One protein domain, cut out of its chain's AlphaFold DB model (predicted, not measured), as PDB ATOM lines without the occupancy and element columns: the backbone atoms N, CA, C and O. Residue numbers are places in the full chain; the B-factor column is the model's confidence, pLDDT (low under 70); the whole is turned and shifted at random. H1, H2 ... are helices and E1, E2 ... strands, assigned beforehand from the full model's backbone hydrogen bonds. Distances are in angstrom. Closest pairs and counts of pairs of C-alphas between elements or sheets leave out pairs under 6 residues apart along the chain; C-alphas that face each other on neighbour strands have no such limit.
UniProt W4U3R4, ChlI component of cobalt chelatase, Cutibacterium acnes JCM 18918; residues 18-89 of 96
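AT A GLANCE: This is residues 18 to 89 of the 96 residues of the protein "ChlI component of cobalt chelatase" of Cutibacterium acnes JCM 18918 (UniProt W4U3R4). Two short antiparallel strands, E2 and E3, form a long arm with helix H3 at its tip, reaching away from a loose body built round the parallel strand pair E1 and E4. H1 lies at the far end of the body from H3, the short helices H2 and H4 lie where arm and body meet, and H5 lies by H2. The printed part has 72 residues, with five named helices and four named strands in the order H1 E1 H2 E2 H3 E3 H4 E4 H5, a mixed class of helices and strands. The whole is loose, with a radius of gyration of the C-alphas of 14.7 A, and elongated, spanning 46 by 29 by 19 A.

IN THESE COORDINATES: Find C-alpha 18 at (29.030, 1.609, -32.994); from there H1 runs 10.1 A through residues 18 to 24. Read on to E1, residues 31 to 34, 9.9 A long, and to H2, the four residues 40 to 43. E2, residues 45 to 48, covers 10.2 A, and H3, residues 49 to 55, begins at C-alpha 49 at (49.354, -27.058, -14.037) and covers 9.8 A. E3 is residues 59 to 62, 9.8 A; H4 is the four residues 64 to 67; E4 is residues 70 to 73, 10.1 A. H5, residues 81 to 88, runs 10.4 A and ends at C-alpha 88 at (24.754, -16.836, -21.959).

HOW THE PARTS SIT: Look first at E1 and E4, parallel neighbours at 33 degrees, where N 34 and O 72 are 2.8 A apart, within hydrogen-bond range. H1 touches no helix; its closest C-alphas to E4 are those of Arg 20 and Cys 72, 7.6 A apart. H4 and E1 come closest at the C-alphas of Leu 64 and Arg 32, 6.9 A. H2 and H4 only just touch, with 3 pairs of C-alphas within 8 A, the closest being Leu 43 and Leu 64 at 4.8 A. H2 also touches H5, closest at the C-alphas of Val 40 and Val 83, 5.4 A. Then look at E2 and E3, antiparallel at 157 degrees, with N 61 and O 46 at 2.8 A and N 48 and O 59 at 2.9 A. H3 comes closest to E3 at the C-alphas of Ala 52 and Arg 59, 5.9 A. E2 and E3 are each apart from E1 and E4. In H1, H3 and H5 every O i to N i+4 pair is within hydrogen-bond range; H2 and H4 are too short for such a pair.

THE WHOLE: The two C-alphas farthest apart are those of Cys 18 and Gly 56, at 46.8 A. The printed part has no cut, and no link is long. The mean pLDDT of the printed part is 87.7, and the one residue under 70 is Gly 89.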
ATOM      1  N   CYS A  18      30.042   1.049 -33.884       90.62
ATOM      2  CA  CYS A  18      29.030   1.609 -32.994       90.62
ATOM      3  C   CYS A  18      29.156   1.023 -31.579       90.62
ATOM      4  O   CYS A  18      29.265   1.776 -30.612       90.62
ATOM      5  N   ALA A  19      29.253  -0.306 -31.468       88.75
ATOM      6  CA  ALA A  19      29.435  -1.001 -30.195       88.75
ATOM      7  C   ALA A  19      30.684  -0.517 -29.442       88.75
ATOM      8  O   ALA A  19      30.603  -0.218 -28.254       88.75
ATOM      9  N   ARG A  20      31.822  -0.374 -30.135       86.69
ATOM     10  CA  ARG A  20      33.065   0.123 -29.526       86.69
ATOM     11  C   ARG A  20      32.993   1.602 -29.169       86.69
ATOM     12  O   ARG A  20      33.361   1.960 -28.064       86.69
ATOM     13  N   SER A  21      32.436   2.447 -30.036       89.62
ATOM     14  CA  SER A  21      32.264   3.870 -29.713       89.62
ATOM     15  C   SER A  21      31.347   4.091 -28.512       89.62
ATOM     16  O   SER A  21      31.516   5.059 -27.783       89.62
ATOM     17  N   PHE A  22      30.392   3.187 -28.268       87.31
ATOM     18  CA  PHE A  22      29.538   3.262 -27.090       87.31
ATOM     19  C   PHE A  22      30.330   3.039 -25.797       87.31
ATOM     20  O   PHE A  22      30.042   3.685 -24.793       87.31
ATOM     21  N   VAL A  23      31.354   2.181 -25.825       85.81
ATOM     22  CA  VAL A  23      32.259   1.978 -24.684       85.81
ATOM     23  C   VAL A  23      32.956   3.284 -24.309       85.81
ATOM     24  O   VAL A  23      33.003   3.625 -23.130       85.81
ATOM     25  N   ASP A  24      33.401   4.058 -25.301       85.44
ATOM     26  CA  ASP A  24      34.060   5.351 -25.079       85.44
ATOM     27  C   ASP A  24      33.130   6.394 -24.429       85.44
ATOM     28  O   ASP A  24      33.595   7.357 -23.818       85.44
ATOM     29  N   LEU A  25      31.809   6.205 -24.534       88.56
ATOM     30  CA  LEU A  25      30.801   7.085 -23.936       88.56
ATOM     31  C   LEU A  25      30.465   6.724 -22.484       88.56
ATOM     32  O   LEU A  25      29.799   7.514 -21.808       88.56
ATOM     33  N   VAL A  26      30.904   5.563 -21.991       87.38
ATOM     34  CA  VAL A  26      30.654   5.116 -20.617       87.38
ATOM     35  C   VAL A  26      31.959   5.206 -19.818       87.38
ATOM     36  O   VAL A  26      32.791   4.301 -19.866       87.38
ATOM     37  N   PRO A  27      32.188   6.290 -19.059       87.06
ATOM     38  CA  PRO A  27      33.427   6.449 -18.312       87.06
ATOM     39  C   PRO A  27      33.529   5.429 -17.170       87.06
ATOM     40  O   PRO A  27      32.574   5.197 -16.431       87.06
ATOM     41  N   GLY A  28      34.727   4.868 -16.987       87.12
ATOM     42  CA  GLY A  28      35.055   4.039 -15.825       87.12
ATOM     43  C   GLY A  28      34.620   2.575 -15.906       87.12
ATOM     44  O   GLY A  28      34.648   1.903 -14.877       87.12
ATOM     45  N   ILE A  29      34.244   2.070 -17.088       90.81
ATOM     46  CA  ILE A  29      34.028   0.633 -17.297       90.81
ATOM     47  C   ILE A  29      35.258  -0.037 -17.920       90.81
ATOM     48  O   ILE A  29      35.821   0.434 -18.905       90.81
ATOM     49  N   ALA A  30      35.672  -1.166 -17.353       90.38
ATOM     50  CA  ALA A  30      36.659  -2.047 -17.959       90.38
ATOM     51  C   ALA A  30      35.985  -2.891 -19.045       90.38
ATOM     52  O   ALA A  30      35.099  -3.693 -18.749       90.38
ATOM     53  N   VAL A  31      36.412  -2.737 -20.297       91.06
ATOM     54  CA  VAL A  31      35.895  -3.531 -21.419       91.06
ATOM     55  C   VAL A  31      37.001  -4.384 -22.009       91.06
ATOM     56  O   VAL A  31      38.130  -3.916 -22.160       91.06
ATOM     57  N   ARG A  32      36.692  -5.647 -22.317       93.00
ATOM     58  CA  ARG A  32      37.624  -6.573 -22.971       93.00
ATOM     59  C   ARG A  32      36.987  -7.211 -24.197       93.00
ATOM     60  O   ARG A  32      35.804  -7.536 -24.189       93.00
ATOM     61  N   ASP A  33      37.789  -7.405 -25.237       91.62
ATOM     62  CA  ASP A  33      37.354  -8.126 -26.427       91.62
ATOM     63  C   ASP A  33      37.382  -9.645 -26.198       91.62
ATOM     64  O   ASP A  33      38.320 -10.193 -25.607       91.62
ATOM     65  N   VAL A  34      36.371 -10.322 -26.730       91.75
ATOM     66  CA  VAL A  34      36.298 -11.773 -26.890       91.75
ATOM     67  C   VAL A  34      36.354 -12.064 -28.382       91.75
ATOM     68  O   VAL A  34      35.585 -11.522 -29.172       91.75
ATOM     69  N   THR A  35      37.281 -12.928 -28.771       90.50
ATOM     70  CA  THR A  35      37.442 -13.379 -30.156       90.50
ATOM     71  C   THR A  35      36.993 -14.826 -30.302       90.50
ATOM     72  O   THR A  35      36.955 -15.559 -29.314       90.50
ATOM     73  N   ALA A  36      36.754 -15.276 -31.537       88.69
ATOM     74  CA  ALA A  36      36.402 -16.670 -31.823       88.69
ATOM     75  C   ALA A  36      37.446 -17.691 -31.327       88.69
ATOM     76  O   ALA A  36      37.107 -18.828 -31.031       88.69
ATOM     77  N   GLY A  37      38.710 -17.281 -31.177       87.81
ATOM     78  CA  GLY A  37      39.770 -18.116 -30.600       87.81
ATOM     79  C   GLY A  37      39.853 -18.082 -29.068       87.81
ATOM     80  O   GLY A  37      40.817 -18.596 -28.503       87.81
ATOM     81  N   THR A  38      38.918 -17.425 -28.378       91.81
ATOM     82  CA  THR A  38      38.920 -17.357 -26.910       91.81
ATOM     83  C   THR A  38      38.449 -18.684 -26.339       91.81
ATOM     84  O   THR A  38      37.363 -19.139 -26.662       91.81
ATOM     85  N   THR A  39      39.245 -19.294 -25.465       90.94
ATOM     86  CA  THR A  39      38.862 -20.524 -24.765       90.94
ATOM     87  C   THR A  39      38.080 -20.218 -23.490       90.94
ATOM     88  O   THR A  39      38.213 -19.137 -22.908       90.94
ATOM     89  N   VAL A  40      37.310 -21.195 -23.002       89.81
ATOM     90  CA  VAL A  40      36.588 -21.094 -21.720       89.81
ATOM     91  C   VAL A  40      37.545 -20.810 -20.559       89.81
ATOM     92  O   VAL A  40      37.255 -19.958 -19.722       89.81
ATOM     93  N   ASP A  41      38.723 -21.436 -20.554       90.50
ATOM     94  CA  ASP A  41      39.762 -21.193 -19.548       90.50
ATOM     95  C   ASP A  41      40.231 -19.731 -19.528       90.50
ATOM     96  O   ASP A  41      40.464 -19.160 -18.464       90.50
ATOM     97  N   ARG A  42      40.342 -19.085 -20.694       90.88
ATOM     98  CA  ARG A  42      40.677 -17.655 -20.771       90.88
ATOM     99  C   ARG A  42      39.499 -16.771 -20.354       90.88
ATOM    100  O   ARG A  42      39.709 -15.690 -19.806       90.88
ATOM    101  N   LEU A  43      38.270 -17.202 -20.622       90.25
ATOM    102  CA  LEU A  43      37.062 -16.446 -20.306       90.25
ATOM    103  C   LEU A  43      36.759 -16.443 -18.799       90.25
ATOM    104  O   LEU A  43      36.502 -15.381 -18.233       90.25
ATOM    105  N   ILE A  44      36.810 -17.609 -18.151       89.19
ATOM    106  CA  ILE A  44      36.443 -17.788 -16.739       89.19
ATOM    107  C   ILE A  44      37.669 -17.616 -15.838       89.19
ATOM    108  O   ILE A  44      37.718 -16.695 -15.019       89.19
ATOM    109  N   ARG A  45      38.644 -18.518 -15.977       85.94
ATOM    110  CA  ARG A  45      39.946 -18.555 -15.294       85.94
ATOM    111  C   ARG A  45      40.649 -19.844 -15.698       85.94
ATOM    112  O   ARG A  45      40.007 -20.885 -15.805       85.94
ATOM    113  N   SER A  46      41.968 -19.784 -15.827       87.56
ATOM    114  CA  SER A  46      42.799 -20.955 -16.107       87.56
ATOM    115  C   SER A  46      43.765 -21.223 -14.959       87.56
ATOM    116  O   SER A  46      44.122 -20.309 -14.214       87.56
ATOM    117  N   MET A  47      44.230 -22.462 -14.836       85.38
ATOM    118  CA  MET A  47      45.308 -22.841 -13.927       85.38
ATOM    119  C   MET A  47      46.488 -23.373 -14.738       85.38
ATOM    120  O   MET A  47      46.324 -24.265 -15.567       85.38
ATOM    121  N   ASP A  48      47.686 -22.869 -14.454       83.62
ATOM    122  CA  ASP A  48      48.927 -23.391 -15.024       83.62
ATOM    123  C   ASP A  48      49.392 -24.604 -14.209       83.62
ATOM    124  O   ASP A  48      49.998 -24.474 -13.139       83.62
ATOM    125  N   LEU A  49      49.041 -25.796 -14.700       81.19
ATOM    126  CA  LEU A  49      49.354 -27.058 -14.037       81.19
ATOM    127  C   LEU A  49      50.863 -27.344 -14.032       81.19
ATOM    128  O   LEU A  49      51.381 -27.808 -13.021       81.19
ATOM    129  N   GLU A  50      51.575 -27.014 -15.110       83.62
ATOM    130  CA  GLU A  50      53.027 -27.208 -15.215       83.62
ATOM    131  C   GLU A  50      53.764 -26.357 -14.182       83.62
ATOM    132  O   GLU A  50      54.568 -26.864 -13.394       83.62
ATOM    133  N   ALA A  51      53.430 -25.068 -14.090       81.50
ATOM    134  CA  ALA A  51      54.008 -24.213 -13.063       81.50
ATOM    135  C   ALA A  51      53.589 -24.641 -11.648       81.50
ATOM    136  O   ALA A  51      54.386 -24.506 -10.712       81.50
ATOM    137  N   ALA A  52      52.371 -25.162 -11.476       85.94
ATOM    138  CA  ALA A  52      51.905 -25.671 -10.190       85.94
ATOM    139  C   ALA A  52      52.689 -26.910  -9.736       85.94
ATOM    140  O   ALA A  52      53.084 -26.977  -8.571       85.94
ATOM    141  N   LEU A  53      52.969 -27.839 -10.651       86.75
ATOM    142  CA  LEU A  53      53.754 -29.045 -10.388       86.75
ATOM    143  C   LEU A  53      55.239 -28.723 -10.181       86.75
ATOM    144  O   LEU A  53      55.848 -29.232  -9.242       86.75
ATOM    145  N   ALA A  54      55.813 -27.832 -10.993       88.50
ATOM    146  CA  ALA A  54      57.227 -27.466 -10.906       88.50
ATOM    147  C   ALA A  54      57.562 -26.615  -9.669       88.50
ATOM    148  O   ALA A  54      58.646 -26.738  -9.103       88.50
ATOM    149  N   SER A  55      56.653 -25.728  -9.244       83.75
ATOM    150  CA  SER A  55      56.898 -24.800  -8.129       83.75
ATOM    151  C   SER A  55      56.198 -25.173  -6.821       83.75
ATOM    152  O   SER A  55      56.367 -24.468  -5.821       83.75
ATOM    153  N   GLY A  56      55.376 -26.231  -6.826       84.19
ATOM    154  CA  GLY A  56      54.523 -26.636  -5.704       84.19
ATOM    155  C   GLY A  56      53.450 -25.607  -5.326       84.19
ATOM    156  O   GLY A  56      52.799 -25.743  -4.291       84.19
ATOM    157  N   ARG A  57      53.274 -24.544  -6.124       80.69
ATOM    158  CA  ARG A  57      52.342 -23.443  -5.860       80.69
ATOM    159  C   ARG A  57      51.409 -23.251  -7.039       80.69
ATOM    160  O   ARG A  57      51.850 -22.999  -8.155       80.69
ATOM    161  N   ARG A  58      50.108 -23.303  -6.760       82.25
ATOM    162  CA  ARG A  58      49.046 -23.064  -7.739       82.25
ATOM    163  C   ARG A  58      49.222 -21.676  -8.363       82.25
ATOM    164  O   ARG A  58      49.254 -20.677  -7.642       82.25
ATOM    165  N   ARG A  59      49.359 -21.620  -9.689       82.56
ATOM    166  CA  ARG A  59      49.346 -20.374 -10.462       82.56
ATOM    167  C   ARG A  59      48.080 -20.330 -11.290       82.56
ATOM    168  O   ARG A  59      47.882 -21.146 -12.180       82.56
ATOM    169  N   ASP A  60      47.226 -19.380 -10.962       83.75
ATOM    170  CA  ASP A  60      45.958 -19.172 -11.633       83.75
ATOM    171  C   ASP A  60      46.012 -17.884 -12.455       83.75
ATOM    172  O   ASP A  60      46.500 -16.857 -11.981       83.75
ATOM    173  N   HIS A  61      45.497 -17.950 -13.677       86.25
ATOM    174  CA  HIS A  61      45.281 -16.802 -14.542       86.25
ATOM    175  C   HIS A  61      43.840 -16.334 -14.379       86.25
ATOM    176  O   HIS A  61      42.899 -17.103 -14.573       86.25
ATOM    177  N   VAL A  62      43.676 -15.066 -14.011       89.19
ATOM    178  CA  VAL A  62      42.363 -14.426 -13.925       89.19
ATOM    179  C   VAL A  62      41.732 -14.417 -15.321       89.19
ATOM    180  O   VAL A  62      42.413 -14.135 -16.303       89.19
ATOM    181  N   GLY A  63      40.455 -14.793 -15.424       90.75
ATOM    182  CA  GLY A  63      39.753 -14.796 -16.704       90.75
ATOM    183  C   GLY A  63      39.110 -13.456 -17.038       90.75
ATOM    184  O   GLY A  63      38.883 -12.608 -16.169       90.75
ATOM    185  N   LEU A  64      38.760 -13.287 -18.312       91.94
ATOM    186  CA  LEU A  64      38.182 -12.051 -18.846       91.94
ATOM    187  C   LEU A  64      36.899 -11.614 -18.122       91.94
ATOM    188  O   LEU A  64      36.703 -10.419 -17.928       91.94
ATOM    189  N   LEU A  65      36.064 -12.556 -17.670       89.50
ATOM    190  CA  LEU A  65      34.842 -12.256 -16.906       89.50
ATOM    191  C   LEU A  65      35.115 -11.619 -15.538       89.50
ATOM    192  O   LEU A  65      34.226 -10.999 -14.966       89.50
ATOM    193  N   THR A  66      36.324 -11.784 -15.000       90.25
ATOM    194  CA  THR A  66      36.743 -11.129 -13.752       90.25
ATOM    195  C   THR A  66      37.455  -9.804 -14.030       90.25
ATOM    196  O   THR A  66      37.340  -8.865 -13.250       90.25
ATOM    197  N   GLU A  67      38.198  -9.714 -15.135       90.19
ATOM    198  CA  GLU A  67      38.945  -8.505 -15.508       90.19
ATOM    199  C   GLU A  67      38.070  -7.399 -16.113       90.19
ATOM    200  O   GLU A  67      38.492  -6.241 -16.153       90.19
ATOM    201  N   ALA A  68      36.893  -7.752 -16.630       91.69
ATOM    202  CA  ALA A  68      36.034  -6.862 -17.393       91.69
ATOM    203  C   ALA A  68      34.666  -6.664 -16.735       91.69
ATOM    204  O   ALA A  68      34.074  -7.578 -16.172       91.69
ATOM    205  N   GLN A  69      34.135  -5.456 -16.880       89.69
ATOM    206  CA  GLN A  69      32.748  -5.108 -16.580       89.69
ATOM    207  C   GLN A  69      31.846  -5.266 -17.813       89.69
ATOM    208  O   GLN A  69      30.640  -5.442 -17.661       89.69
ATOM    209  N   ALA A  70      32.416  -5.223 -19.022       90.19
ATOM    210  CA  ALA A  70      31.721  -5.553 -20.261       90.19
ATOM    211  C   ALA A  70      32.631  -6.327 -21.223       90.19
ATOM    212  O   ALA A  70      33.845  -6.120 -21.264       90.19
ATOM    213  N   LEU A  71      32.027  -7.204 -22.018       91.25
ATOM    214  CA  LEU A  71      32.710  -7.956 -23.063       91.25
ATOM    215  C   LEU A  71      32.185  -7.524 -24.430       91.25
ATOM    216  O   LEU A  71      30.973  -7.479 -24.640       91.25
ATOM    217  N   CYS A  72      33.093  -7.224 -25.355       91.25
ATOM    218  CA  CYS A  72      32.763  -6.948 -26.751       91.25
ATOM    219  C   CYS A  72      33.200  -8.121 -27.621       91.25
ATOM    220  O   CYS A  72      34.305  -8.627 -27.476       91.25
ATOM    221  N   ALA A  73      32.336  -8.552 -28.531       90.88
ATOM    222  CA  ALA A  73      32.615  -9.659 -29.428       90.88
ATOM    223  C   ALA A  73      32.145  -9.323 -30.838       90.88
ATOM    224  O   ALA A  73      31.046  -8.795 -31.021       90.88
ATOM    225  N   ASP A  74      32.973  -9.675 -31.814       89.25
ATOM    226  CA  ASP A  74      32.611  -9.706 -33.226       89.25
ATOM    227  C   ASP A  74      32.484 -11.162 -33.681       89.25
ATOM    228  O   ASP A  74      33.066 -12.058 -33.069       89.25
ATOM    229  N   ASP A  75      31.708 -11.387 -34.745       87.69
ATOM    230  CA  ASP A  75      31.525 -12.706 -35.365       87.69
ATOM    231  C   ASP A  75      31.174 -13.812 -34.352       87.69
ATOM    232  O   ASP A  75      31.697 -14.925 -34.398       87.69
ATOM    233  N   VAL A  76      30.257 -13.507 -33.423       87.75
ATOM    234  CA  VAL A  76      29.812 -14.415 -32.340       87.75
ATOM    235  C   VAL A  76      29.292 -15.763 -32.842       87.75
ATOM    236  O   VAL A  76      29.270 -16.738 -32.103       87.75
ATOM    237  N   ASN A  77      28.899 -15.843 -34.112       87.25
ATOM    238  CA  ASN A  77      28.510 -17.080 -34.782       87.25
ATOM    239  C   ASN A  77      29.674 -18.066 -34.992       87.25
ATOM    240  O   ASN A  77      29.432 -19.187 -35.425       87.25
ATOM    241  N   LEU A  78      30.920 -17.641 -34.770       91.06
ATOM    242  CA  LEU A  78      32.118 -18.476 -34.870       91.06
ATOM    243  C   LEU A  78      32.596 -18.986 -33.507       91.06
ATOM    244  O   LEU A  78      33.650 -19.615 -33.432       91.06
ATOM    245  N   PHE A  79      31.885 -18.666 -32.426       90.88
ATOM    246  CA  PHE A  79      32.289 -19.072 -31.086       90.88
ATOM    247  C   PHE A  79      31.990 -20.549 -30.864       90.88
ATOM    248  O   PHE A  79      31.002 -21.080 -31.363       90.88
ATOM    249  N   ASP A  80      32.846 -21.190 -30.075       90.25
ATOM    250  CA  ASP A  80      32.604 -22.548 -29.607       90.25
ATOM    251  C   ASP A  80      31.375 -22.596 -28.678       90.25
ATOM    252  O   ASP A  80      31.090 -21.637 -27.943       90.25
ATOM    253  N   ASP A  81      30.659 -23.719 -28.686       87.94
ATOM    254  CA  ASP A  81      29.466 -23.931 -27.860       87.94
ATOM    255  C   ASP A  81      29.767 -23.739 -26.372       87.94
ATOM    256  O   ASP A  81      28.970 -23.134 -25.652       87.94
ATOM    257  N   ALA A  82      30.940 -24.175 -25.904       87.12
ATOM    258  CA  ALA A  82      31.326 -24.042 -24.505       87.12
ATOM    259  C   ALA A  82      31.541 -22.570 -24.106       87.12
ATOM    260  O   ALA A  82      31.183 -22.155 -23.002       87.12
ATOM    261  N   VAL A  83      32.078 -21.754 -25.017       89.12
ATOM    262  CA  VAL A  83      32.258 -20.305 -24.813       89.12
ATOM    263  C   VAL A  83      30.905 -19.603 -24.819       89.12
ATOM    264  O   VAL A  83      30.628 -18.775 -23.951       89.12
ATOM    265  N   THR A  84      30.035 -19.968 -25.760       88.06
ATOM    266  CA  THR A  84      28.671 -19.434 -25.862       88.06
ATOM    267  C   THR A  84      27.858 -19.756 -24.608       88.06
ATOM    268  O   THR A  84      27.231 -18.865 -24.028       88.06
ATOM    269  N   ALA A  85      27.928 -21.001 -24.132       85.12
ATOM    270  CA  ALA A  85      27.292 -21.438 -22.895       85.12
ATOM    271  C   ALA A  85      27.830 -20.672 -21.680       85.12
ATOM    272  O   ALA A  85      27.050 -20.222 -20.846       85.12
ATOM    273  N   ALA A  86      29.142 -20.437 -21.598       85.12
ATOM    274  CA  ALA A  86      29.728 -19.656 -20.509       85.12
ATOM    275  C   ALA A  86      29.278 -18.179 -20.508       85.12
ATOM    276  O   ALA A  86      29.158 -17.576 -19.441       85.12
ATOM    277  N   LEU A  87      29.012 -17.591 -21.681       85.56
ATOM    278  CA  LEU A  87      28.567 -16.196 -21.813       85.56
ATOM    279  C   LEU A  87      27.065 -16.005 -21.555       85.56
ATOM    280  O   LEU A  87      26.671 -14.990 -20.983       85.56
ATOM    281  N   ILE A  88      26.228 -16.952 -21.990       81.06
ATOM    282  CA  ILE A  88      24.754 -16.836 -21.959       81.06
ATOM    283  C   ILE A  88      24.139 -17.632 -20.793       81.06
ATOM    284  O   ILE A  88      22.961 -17.466 -20.477       81.06
ATOM    285  N   GLY A  89      24.937 -18.487 -20.152       68.44
ATOM    286  CA  GLY A  89      24.513 -19.637 -19.359       68.44
ATOM    287  C   GLY A  89      23.268 -19.457 -18.495       68.44
ATOM    288  O   GLY A  89      23.185 -18.558 -17.648       68.44
TER     289      GLY A  89